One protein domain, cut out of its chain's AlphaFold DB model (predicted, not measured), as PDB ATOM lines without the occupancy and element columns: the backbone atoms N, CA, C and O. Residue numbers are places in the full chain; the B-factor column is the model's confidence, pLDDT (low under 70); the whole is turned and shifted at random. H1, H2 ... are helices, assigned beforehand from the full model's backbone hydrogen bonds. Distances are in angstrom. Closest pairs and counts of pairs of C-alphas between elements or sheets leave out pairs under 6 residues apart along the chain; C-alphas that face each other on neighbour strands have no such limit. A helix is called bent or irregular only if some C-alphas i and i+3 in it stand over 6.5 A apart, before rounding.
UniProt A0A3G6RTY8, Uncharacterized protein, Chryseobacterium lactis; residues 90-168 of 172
ATOM      1  N   PRO A  90      23.790  -0.248  53.262       87.69
ATOM      2  CA  PRO A  90      24.392  -1.409  53.906       87.69
ATOM      3  C   PRO A  90      25.847  -1.614  53.471       87.69
ATOM      4  O   PRO A  90      26.195  -1.418  52.304       87.69
ATOM      5  N   LEU A  91      26.669  -2.105  54.402       90.56
ATOM      6  CA  LEU A  91      27.984  -2.653  54.085       90.56
ATOM      7  C   LEU A  91      27.807  -3.908  53.221       90.56
ATOM      8  O   LEU A  91      27.056  -4.817  53.577       90.56
ATOM      9  N   MET A  92      28.502  -3.959  52.089       94.06
ATOM     10  CA  MET A  92      28.519  -5.123  51.208       94.06
ATOM     11  C   MET A  92      29.961  -5.450  50.854       94.06
ATOM     12  O   MET A  92      30.596  -4.728  50.084       94.06
ATOM     13  N   GLU A  93      30.462  -6.538  51.424       93.81
ATOM     14  CA  GLU A  93      31.813  -7.020  51.163       93.81
ATOM     15  C   GLU A  93      31.952  -7.537  49.726       93.81
ATOM     16  O   GLU A  93      31.000  -8.022  49.095       93.81
ATOM     17  N   ILE A  94      33.166  -7.415  49.201       91.00
ATOM     18  CA  ILE A  94      33.568  -7.965  47.913       91.00
ATOM     19  C   ILE A  94      34.448  -9.179  48.197       91.00
ATOM     20  O   ILE A  94      35.413  -9.096  48.954       91.00
ATOM     21  N   GLU A  95      34.116 -10.318  47.587       81.88
ATOM     22  CA  GLU A  95      34.890 -11.545  47.762       81.88
ATOM     23  C   GLU A  95      36.360 -11.325  47.381       81.88
ATOM     24  O   GLU A  95      36.684 -10.823  46.297       81.88
ATOM     25  N   LYS A  96      37.263 -11.726  48.281       71.06
ATOM     26  CA  LYS A  96      38.707 -11.605  48.078       71.06
ATOM     27  C   LYS A  96      39.141 -12.519  46.932       71.06
ATOM     28  O   LYS A  96      39.152 -13.740  47.075       71.06
ATOM     29  N   ASN A  97      39.559 -11.938  45.810       65.06
ATOM     30  CA  ASN A  97      40.300 -12.666  44.779       65.06
ATOM     31  C   ASN A  97      41.820 -12.547  45.015       65.06
ATOM     32  O   ASN A  97      42.283 -11.726  45.801       65.06
ATOM     33  N   GLN A  98      42.631 -13.365  44.337       52.38
ATOM     34  CA  GLN A  98      44.085 -13.460  44.576       52.38
ATOM     35  C   GLN A  98      44.904 -12.182  44.250       52.38
ATOM     36  O   GLN A  98      46.127 -12.204  44.345       52.38
ATOM     37  N   ARG A  99      44.275 -11.063  43.859       58.56
ATOM     38  CA  ARG A  99      44.934  -9.765  43.595       58.56
ATOM     39  C   ARG A  99      44.155  -8.593  44.191       58.56
ATOM     40  O   ARG A  99      44.028  -7.539  43.568       58.56
ATOM     41  N   PHE A 100      43.579  -8.828  45.357       64.38
ATOM     42  CA  PHE A 100      42.688  -7.902  46.024       64.38
ATOM     43  C   PHE A 100      43.460  -6.965  46.952       64.38
ATOM     44  O   PHE A 100      44.104  -7.420  47.895       64.38
ATOM     45  N   ASP A 101      43.395  -5.663  46.679       79.06
ATOM     46  CA  ASP A 101      43.850  -4.636  47.614       79.06
ATOM     47  C   ASP A 101      42.844  -4.555  48.773       79.06
ATOM     48  O   ASP A 101      41.642  -4.404  48.545       79.06
ATOM     49  N   GLU A 102      43.318  -4.669  50.015       82.75
ATOM     50  CA  GLU A 102      42.463  -4.633  51.210       82.75
ATOM     51  C   GLU A 102      41.714  -3.304  51.361       82.75
ATOM     52  O   GLU A 102      40.678  -3.253  52.012       82.75
ATOM     53  N   LEU A 103      42.175  -2.234  50.708       86.06
ATOM     54  CA  LEU A 103      41.469  -0.956  50.642       86.06
ATOM     55  C   LEU A 103      40.239  -0.980  49.721       86.06
ATOM     56  O   LEU A 103      39.551   0.034  49.624       86.06
ATOM     57  N   LEU A 104      39.983  -2.088  49.020       90.00
ATOM     58  CA  LEU A 104      38.819  -2.314  48.157       90.00
ATOM     59  C   LEU A 104      37.878  -3.390  48.728       90.00
ATOM     60  O   LEU A 104      37.133  -4.006  47.966       90.00
ATOM     61  N   TYR A 105      37.929  -3.635  50.045       90.38
ATOM     62  CA  TYR A 105      37.242  -4.762  50.686       90.38
ATOM     63  C   TYR A 105      35.715  -4.758  50.595       90.38
ATOM     64  O   TYR A 105      35.091  -5.819  50.648       90.38
ATOM     65  N   ASP A 106      35.116  -3.590  50.398       93.94
ATOM     66  CA  ASP A 106      33.679  -3.427  50.250       93.94
ATOM     67  C   ASP A 106      33.325  -2.478  49.094       93.94
ATOM     68  O   ASP A 106      34.164  -1.775  48.514       93.94
ATOM     69  N   VAL A 107      32.042  -2.485  48.735       95.81
ATOM     70  CA  VAL A 107      31.507  -1.693  47.623       95.81
ATOM     71  C   VAL A 107      31.617  -0.178  47.866       95.81
ATOM     72  O   VAL A 107      31.801   0.579  46.906       95.81
ATOM     73  N   GLU A 108      31.557   0.271  49.121       96.44
ATOM     74  CA  GLU A 108      31.676   1.684  49.495       96.44
ATOM     75  C   GLU A 108      33.093   2.195  49.247       96.44
ATOM     76  O   GLU A 108      33.290   3.158  48.498       96.44
ATOM     77  N   HIS A 109      34.088   1.508  49.800       95.06
ATOM     78  CA  HIS A 109      35.494   1.806  49.610       95.06
ATOM     79  C   HIS A 109      35.877   1.707  48.135       95.06
ATOM     80  O   HIS A 109      36.598   2.576  47.647       95.06
ATOM     81  N   LEU A 110      35.341   0.749  47.371       95.50
ATOM     82  CA  LEU A 110      35.560   0.703  45.924       95.50
ATOM     83  C   LEU A 110      35.051   1.970  45.210       95.50
ATOM     84  O   LEU A 110      35.769   2.550  44.386       95.50
ATOM     85  N   ALA A 111      33.834   2.425  45.526       96.81
ATOM     86  CA  ALA A 111      33.263   3.646  44.956       96.81
ATOM     87  C   ALA A 111      34.072   4.891  45.355       96.81
ATOM     88  O   ALA A 111      34.443   5.694  44.490       96.81
ATOM     89  N   ILE A 112      34.409   5.017  46.641       96.06
ATOM     90  CA  ILE A 112      35.222   6.109  47.181       96.06
ATOM     91  C   ILE A 112      36.607   6.126  46.527       96.06
ATOM     92  O   ILE A 112      37.031   7.172  46.041       96.06
ATOM     93  N   LYS A 113      37.306   4.987  46.425       93.81
ATOM     94  CA  LYS A 113      38.649   4.913  45.827       93.81
ATOM     95  C   LYS A 113      38.655   5.281  44.349       93.81
ATOM     96  O   LYS A 113      39.558   5.998  43.913       93.81
ATOM     97  N   ARG A 114      37.632   4.895  43.579       94.25
ATOM     98  CA  ARG A 114      37.486   5.381  42.196       94.25
ATOM     99  C   ARG A 114      37.315   6.899  42.147       94.25
ATOM    100  O   ARG A 114      37.923   7.560  41.306       94.25
ATOM    101  N   LEU A 115      36.502   7.463  43.032       94.81
ATOM    102  CA  LEU A 115      36.244   8.901  43.060       94.81
ATOM    103  C   LEU A 115      37.432   9.709  43.603       94.81
ATOM    104  O   LEU A 115      37.691  10.806  43.109       94.81
ATOM    105  N   GLU A 116      38.232   9.150  44.514       92.12
ATOM    106  CA  GLU A 116      39.515   9.720  44.939       92.12
ATOM    107  C   GLU A 116      40.464   9.913  43.748       92.12
ATOM    108  O   GLU A 116      41.191  10.906  43.709       92.12
ATOM    109  N   ARG A 117      40.446   9.012  42.749       88.75
ATOM    110  CA  ARG A 117      41.232   9.185  41.513       88.75
ATOM    111  C   ARG A 117      40.775  10.398  40.716       88.75
ATOM    112  O   ARG A 117      41.613  11.181  40.276       88.75
ATOM    113  N   ILE A 118      39.464  10.562  40.554       88.75
ATOM    114  CA  ILE A 118      38.874  11.709  39.852       88.75
ATOM    115  C   ILE A 118      39.216  13.004  40.590       88.75
ATOM    116  O   ILE A 118      39.683  13.961  39.974       88.75
ATOM    117  N   TYR A 119      39.059  13.013  41.914       88.88
ATOM    118  CA  TYR A 119      39.409  14.151  42.755       88.88
ATOM    119  C   TYR A 119      40.895  14.508  42.649       88.88
ATOM    120  O   TYR A 119      41.229  15.682  42.502       88.88
ATOM    121  N   ALA A 120      41.788  13.514  42.681       87.38
ATOM    122  CA  ALA A 120      43.224  13.741  42.580       87.38
ATOM    123  C   ALA A 120      43.622  14.349  41.226       87.38
ATOM    124  O   ALA A 120      44.371  15.327  41.193       87.38
ATOM    125  N   LEU A 121      43.067  13.823  40.126       86.00
ATOM    126  CA  LEU A 121      43.270  14.362  38.777       86.00
ATOM    127  C   LEU A 121      42.769  15.806  38.669       86.00
ATOM    128  O   LEU A 121      43.491  16.675  38.188       86.00
ATOM    129  N   LYS A 122      41.558  16.077  39.165       86.88
ATOM    130  CA  LYS A 122      40.926  17.400  39.085       86.88
ATOM    131  C   LYS A 122      41.664  18.474  39.888       86.88
ATOM    132  O   LYS A 122      41.623  19.645  39.525       86.88
ATOM    133  N   ASN A 123      42.325  18.082  40.974       84.06
ATOM    134  CA  ASN A 123      42.970  18.995  41.919       84.06
ATOM    135  C   ASN A 123      44.505  19.010  41.820       84.06
ATOM    136  O   ASN A 123      45.168  19.548  42.710       84.06
ATOM    137  N   TYR A 124      45.080  18.420  40.763       82.69
ATOM    138  CA  TYR A 124      46.534  18.320  40.555       82.69
ATOM    139  C   TYR A 124      47.259  17.799  41.800       82.69
ATOM    140  O   TYR A 124      48.248  18.357  42.301       82.69
ATOM    141  N   ILE A 125      46.692  16.735  42.355       80.62
ATOM    142  CA  ILE A 125      47.228  16.047  43.509       80.62
ATOM    143  C   ILE A 125      47.973  14.822  42.995       80.62
ATOM    144  O   ILE A 125      47.365  13.916  42.422       80.62
ATOM    145  N   LEU A 126      49.293  14.794  43.193       67.25
ATOM    146  CA  LEU A 126      50.087  13.633  42.810       67.25
ATOM    147  C   LEU A 126      49.610  12.403  43.600       67.25
ATOM    148  O   LEU A 126      49.423  12.501  44.814       67.25
ATOM    149  N   PRO A 127      49.444  11.244  42.945       59.22
ATOM    150  CA  PRO A 127      48.890  10.050  43.575       59.22
ATOM    151  C   PRO A 127      49.723   9.433  44.719       59.22
ATOM    152  O   PRO A 127      49.277   8.476  45.342       59.22
ATOM    153  N   ASN A 128      50.889   9.983  45.066       59.56
ATOM    154  CA  ASN A 128      51.756   9.431  46.106       59.56
ATOM    155  C   ASN A 128      51.277   9.768  47.527       59.56
ATOM    156  O   ASN A 128      51.775  10.693  48.167       59.56
ATOM    157  N   TYR A 129      50.351   8.962  48.050       58.16
ATOM    158  CA  TYR A 129      49.926   9.011  49.455       58.16
ATOM    159  C   TYR A 129      50.223   7.726  50.238       58.16
ATOM    160  O   TYR A 129      49.476   7.363  51.148       58.16
ATOM    161  N   GLY A 130      51.337   7.059  49.920       60.44
ATOM    162  CA  GLY A 130      51.809   5.875  50.646       60.44
ATOM    163  C   GLY A 130      50.766   4.753  50.673       60.44
ATOM    164  O   GLY A 130      50.068   4.539  49.689       60.44
ATOM    165  N   ASN A 131      50.617   4.086  51.819       64.75
ATOM    166  CA  ASN A 131      49.766   2.898  52.005       64.75
ATOM    167  C   ASN A 131      48.246   3.122  51.828       64.75
ATOM    168  O   ASN A 131      47.488   2.202  52.081       64.75
ATOM    169  N   ASN A 132      47.782   4.318  51.444       72.75
ATOM    170  CA  ASN A 132      46.355   4.645  51.248       72.75
ATOM    171  C   ASN A 132      45.984   4.869  49.772       72.75
ATOM    172  O   ASN A 132      44.961   5.496  49.453       72.75
ATOM    173  N   TYR A 133      46.858   4.420  48.877       81.94
ATOM    174  CA  TYR A 133      46.759   4.573  47.440       81.94
ATOM    175  C   TYR A 133      46.412   3.238  46.787       81.94
ATOM    176  O   TYR A 133      47.036   2.232  47.095       81.94
ATOM    177  N   VAL A 134      45.452   3.270  45.862       85.88
ATOM    178  CA  VAL A 134      45.057   2.110  45.063       85.88
ATOM    179  C   VAL A 134      45.248   2.441  43.588       85.88
ATOM    180  O   VAL A 134      44.854   3.518  43.110       85.88
ATOM    181  N   GLU A 135      45.867   1.515  42.865       86.62
ATOM    182  CA  GLU A 135      46.087   1.635  41.431       86.62
ATOM    183  C   GLU A 135      44.772   1.571  40.645       86.62
ATOM    184  O   GLU A 135      43.844   0.827  40.975       86.62
ATOM    185  N   MET A 136      44.686   2.337  39.551       88.62
ATOM    186  CA  MET A 136      43.461   2.367  38.736       88.62
ATOM    187  C   MET A 136      43.176   1.000  38.099       88.62
ATOM    188  O   MET A 136      42.018   0.622  37.932       88.62
ATOM    189  N   GLY A 137      44.228   0.242  37.774       89.12
ATOM    190  CA  GLY A 137      44.104  -1.117  37.257       89.12
ATOM    191  C   GLY A 137      43.408  -2.067  38.234       89.12
ATOM    192  O   GLY A 137      42.570  -2.860  37.806       89.12
ATOM    193  N   ASP A 138      43.698  -1.957  39.533       89.88
ATOM    194  CA  ASP A 138      43.070  -2.798  40.557       89.88
ATOM    195  C   ASP A 138      41.627  -2.360  40.818       89.88
ATOM    196  O   ASP A 138      40.738  -3.207  40.839       89.88
ATOM    197  N   ILE A 139      41.354  -1.049  40.850       92.19
ATOM    198  CA  ILE A 139      39.982  -0.511  40.912       92.19
ATOM    199  C   ILE A 139      39.121  -1.069  39.766       92.19
ATOM    200  O   ILE A 139      38.036  -1.599  40.000       92.19
ATOM    201  N   LEU A 140      39.597  -0.978  38.519       92.31
ATOM    202  CA  LEU A 140      38.858  -1.459  37.345       92.31
ATOM    203  C   LEU A 140      38.664  -2.977  37.360       92.31
ATOM    204  O   LEU A 140      37.585  -3.461  37.013       92.31
ATOM    205  N   ARG A 141      39.682  -3.731  37.786       91.31
ATOM    206  CA  ARG A 141      39.581  -5.187  37.925       91.31
ATOM    207  C   ARG A 141      38.511  -5.568  38.945       91.31
ATOM    208  O   ARG A 141      37.686  -6.428  38.644       91.31
ATOM    209  N   THR A 142      38.485  -4.904  40.099       92.44
ATOM    210  CA  THR A 142      37.488  -5.154  41.145       92.44
ATOM    211  C   THR A 142      36.078  -4.813  40.663       92.44
ATOM    212  O   THR A 142      35.179  -5.628  40.831       92.44
ATOM    213  N   ILE A 143      35.884  -3.687  39.962       93.44
ATOM    214  CA  ILE A 143      34.582  -3.312  39.368       93.44
ATOM    215  C   ILE A 143      34.076  -4.382  38.391       93.44
ATOM    216  O   ILE A 143      32.897  -4.746  38.411       93.44
ATOM    217  N   ASN A 144      34.958  -4.900  37.532       92.25
ATOM    218  CA  ASN A 144      34.586  -5.918  36.550       92.25
ATOM    219  C   ASN A 144      34.176  -7.242  37.215       92.25
ATOM    220  O   ASN A 144      33.277  -7.918  36.710       92.25
ATOM    221  N   GLY A 145      34.794  -7.569  38.354       90.88
ATOM    222  CA  GLY A 145      34.524  -8.773  39.141       90.88
ATOM    223  C   GLY A 145      33.258  -8.733  40.003       90.88
ATOM    224  O   GLY A 145      32.888  -9.762  40.556       90.88
ATOM    225  N   LEU A 146      32.575  -7.589  40.114       93.00
ATOM    226  CA  LEU A 146      31.371  -7.472  40.941       93.00
ATOM    227  C   LEU A 146      30.208  -8.330  40.408       93.00
ATOM    228  O   LEU A 146      29.931  -8.354  39.198       93.00
ATOM    229  N   ASN A 147      29.461  -8.959  41.316       93.56
ATOM    230  CA  ASN A 147      28.180  -9.596  41.001       93.56
ATOM    231  C   ASN A 147      27.074  -8.548  40.740       93.56
ATOM    232  O   ASN A 147      27.274  -7.345  40.923       93.56
ATOM    233  N   SER A 148      25.891  -8.981  40.291       95.00
ATOM    234  CA  SER A 148      24.802  -8.065  39.910       95.00
ATOM    235  C   SER A 148      24.356  -7.135  41.045       95.00
ATOM    236  O   SER A 148      24.176  -5.941  40.812       95.00
ATOM    237  N   GLY A 149      24.221  -7.649  42.273       94.12
ATOM    238  CA  GLY A 149      23.826  -6.847  43.436       94.12
ATOM    239  C   GLY A 149      24.888  -5.810  43.804       94.12
ATOM    240  O   GLY A 149      24.580  -4.627  43.952       94.12
ATOM    241  N   GLN A 150      26.152  -6.231  43.838       95.56
ATOM    242  CA  GLN A 150      27.293  -5.348  44.075       95.56
ATOM    243  C   GLN A 150      27.409  -4.261  43.000       95.56
ATOM    244  O   GLN A 150      27.659  -3.109  43.335       95.56
ATOM    245  N   LYS A 151      27.179  -4.580  41.717       95.81
ATOM    246  CA  LYS A 151      27.189  -3.592  40.618       95.81
ATOM    247  C   LYS A 151      26.101  -2.535  40.779       95.81
ATOM    248  O   LYS A 151      26.364  -1.354  40.547       95.81
ATOM    249  N   ILE A 152      24.891  -2.938  41.174       97.00
ATOM    250  CA  ILE A 152      23.783  -2.008  41.433       97.00
ATOM    251  C   ILE A 152      24.156  -1.065  42.579       97.00
ATOM    252  O   ILE A 152      24.078   0.155  42.417       97.00
ATOM    253  N   LEU A 153      24.614  -1.622  43.704       96.56
ATOM    254  CA  LEU A 153      24.995  -0.840  44.877       96.56
ATOM    255  C   LEU A 153      26.173   0.096  44.583       96.56
ATOM    256  O   LEU A 153      26.123   1.278  44.917       96.56
ATOM    257  N   TYR A 154      27.187  -0.405  43.882       97.12
ATOM    258  CA  TYR A 154      28.346   0.361  43.444       97.12
ATOM    259  C   TYR A 154      27.942   1.572  42.603       97.12
ATOM    260  O   TYR A 154      28.375   2.688  42.877       97.12
ATOM    261  N   ASN A 155      27.090   1.377  41.592       97.81
ATOM    262  CA  ASN A 155      26.632   2.471  40.737       97.81
ATOM    263  C   ASN A 155      25.817   3.497  41.531       97.81
ATOM    264  O   ASN A 155      25.966   4.702  41.318       97.81
ATOM    265  N   PHE A 156      24.976   3.036  42.459       97.19
ATOM    266  CA  PHE A 156      24.226   3.913  43.350       97.19
ATOM    267  C   PHE A 156      25.162   4.768  44.219       97.19
ATOM    268  O   PHE A 156      25.076   5.996  44.172       97.19
ATOM    269  N   MET A 157      26.090   4.138  44.946       97.00
ATOM    270  CA  MET A 157      27.080   4.814  45.792       97.00
ATOM    271  C   MET A 157      27.958   5.773  44.983       97.00
ATOM    272  O   MET A 157      28.056   6.948  45.322       97.00
ATOM    273  N   TYR A 158      28.527   5.317  43.861       97.25
ATOM    274  CA  TYR A 158      29.361   6.136  42.980       97.25
ATOM    275  C   TYR A 158      28.639   7.420  42.556       97.25
ATOM    276  O   TYR A 158      29.188   8.514  42.680       97.25
ATOM    277  N   ASN A 159      27.385   7.309  42.111       96.25
ATOM    278  CA  ASN A 159      26.597   8.465  41.691       96.25
ATOM    279  C   ASN A 159      26.243   9.393  42.863       96.25
ATOM    280  O   ASN A 159      26.250  10.612  42.698       96.25
ATOM    281  N   LYS A 160      25.955   8.838  44.047       94.56
ATOM    282  CA  LYS A 160      25.665   9.621  45.259       94.56
ATOM    283  C   LYS A 160      26.889  10.365  45.788       94.56
ATOM    284  O   LYS A 160      26.754  11.502  46.231       94.56
ATOM    285  N   PHE A 161      28.067   9.756  45.710       95.25
ATOM    286  CA  PHE A 161      29.318  10.335  46.191       95.25
ATOM    287  C   PHE A 161      29.954  11.293  45.180       95.25
ATOM    288  O   PHE A 161      30.672  12.207  45.579       95.25
ATOM    289  N   LEU A 162      29.681  11.143  43.878       94.50
ATOM    290  CA  LEU A 162      30.286  11.955  42.817       94.50
ATOM    291  C   LEU A 162      30.283  13.474  43.093       94.50
ATOM    292  O   LEU A 162      31.330  14.090  42.885       94.50
ATOM    293  N   PRO A 163      29.205  14.109  43.596       91.69
ATOM    294  CA  PRO A 163      29.212  15.542  43.907       91.69
ATOM    295  C   PRO A 163      30.245  15.967  44.964       91.69
ATOM    296  O   PRO A 163      30.688  17.115  44.941       91.69
ATOM    297  N   ILE A 164      30.642  15.064  45.868       91.81
ATOM    298  CA  ILE A 164      31.656  15.313  46.907       91.81
ATOM    299  C   ILE A 164      33.044  15.425  46.260       91.81
ATOM    300  O   ILE A 164      33.807  16.339  46.566       91.81
ATOM    301  N   PHE A 165      33.354  14.530  45.317       91.00
ATOM    302  CA  PHE A 165      34.671  14.439  44.675       91.00
ATOM    303  C   PHE A 165      34.797  15.267  43.392       91.00
ATOM    304  O   PHE A 165      35.903  15.601  42.969       91.00
ATOM    305  N   ASN A 166      33.683  15.635  42.759       85.81
ATOM    306  CA  ASN A 166      33.671  16.397  41.513       85.81
ATOM    307  C   ASN A 166      33.715  17.921  41.743       85.81
ATOM    308  O   ASN A 166      33.178  18.693  40.944       85.81
ATOM    309  N   LYS A 167      34.394  18.395  42.791       76.75
ATOM    310  CA  LYS A 167      34.675  19.821  43.011       76.75
ATOM    311  C   LYS A 167      36.166  20.119  42.914       76.75
ATOM    312  O   LYS A 167      37.010  19.316  43.307       76.75
ATOM    313  N   THR A 168      36.471  21.298  42.381       77.38
ATOM    314  CA  THR A 168      37.811  21.872  42.476       77.38
ATOM    315  C   THR A 168      37.947  22.476  43.865       77.38
ATOM    316  O   THR A 168      37.216  23.403  44.214       77.38
TER     317      THR A 168
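AT A GLANCE: This is residues 90 to 168 of the 172 residues of an uncharacterized protein of Chryseobacterium lactis (UniProt A0A3G6RTY8). The longest helix, H3, packs along H1, and the shorter H2 folds back over residues 110 to 117 of H1; the three centres make a triangle. Long loops precede H1 and join it to H2. The printed part has 79 residues, all helix in class, with H1, H2, H3 in chain order; it is compact, with a radius of gyration of the C-alphas of 12.3 A and spans of 33 by 26 by 18 A.

IN THESE COORDINATES: H3, residues 148 to 165, is 25.0 A long, ending at C-alpha 165 (34.671, 14.439, 44.675). It has a kink of 34 degrees near residue 159 and is irregular: C-alphas 160 and 163 are 7.0 A apart. H1, residues 107 to 122, is 22.9 A long, beginning at C-alpha 107 (31.507, -1.693, 47.623). H2, residues 136 to 145, spans 14.3 A.

HOW THE PARTS SIT: H3 touches H1, closest C-alphas Ala 111 and Tyr 158, 5.0 A, the same way at 36 degrees, only just steep. H1 residues 110 to 117 alone touch H2, closest C-alphas Arg 114 and Ile 139, 6.5 A; this helical hairpin has a shallow tilt of 33 degrees, only just short of steep. H2 and H3 are close but not clearly touching, closest C-alphas Ile 143 and Lys 151, 7.5 A. Every O i to N i+4 pair is within hydrogen-bond range in H1 and H2, and 11 of 14 in H3.

THE WHOLE: The C-alphas farthest apart, Gln 98 and Thr 168, are 35.9 A apart. The printed part has no cut; the link H1 to H2 is long, H2 to H3 tight. Residues 97 to 100 and 126 to 131 have pLDDT under 70.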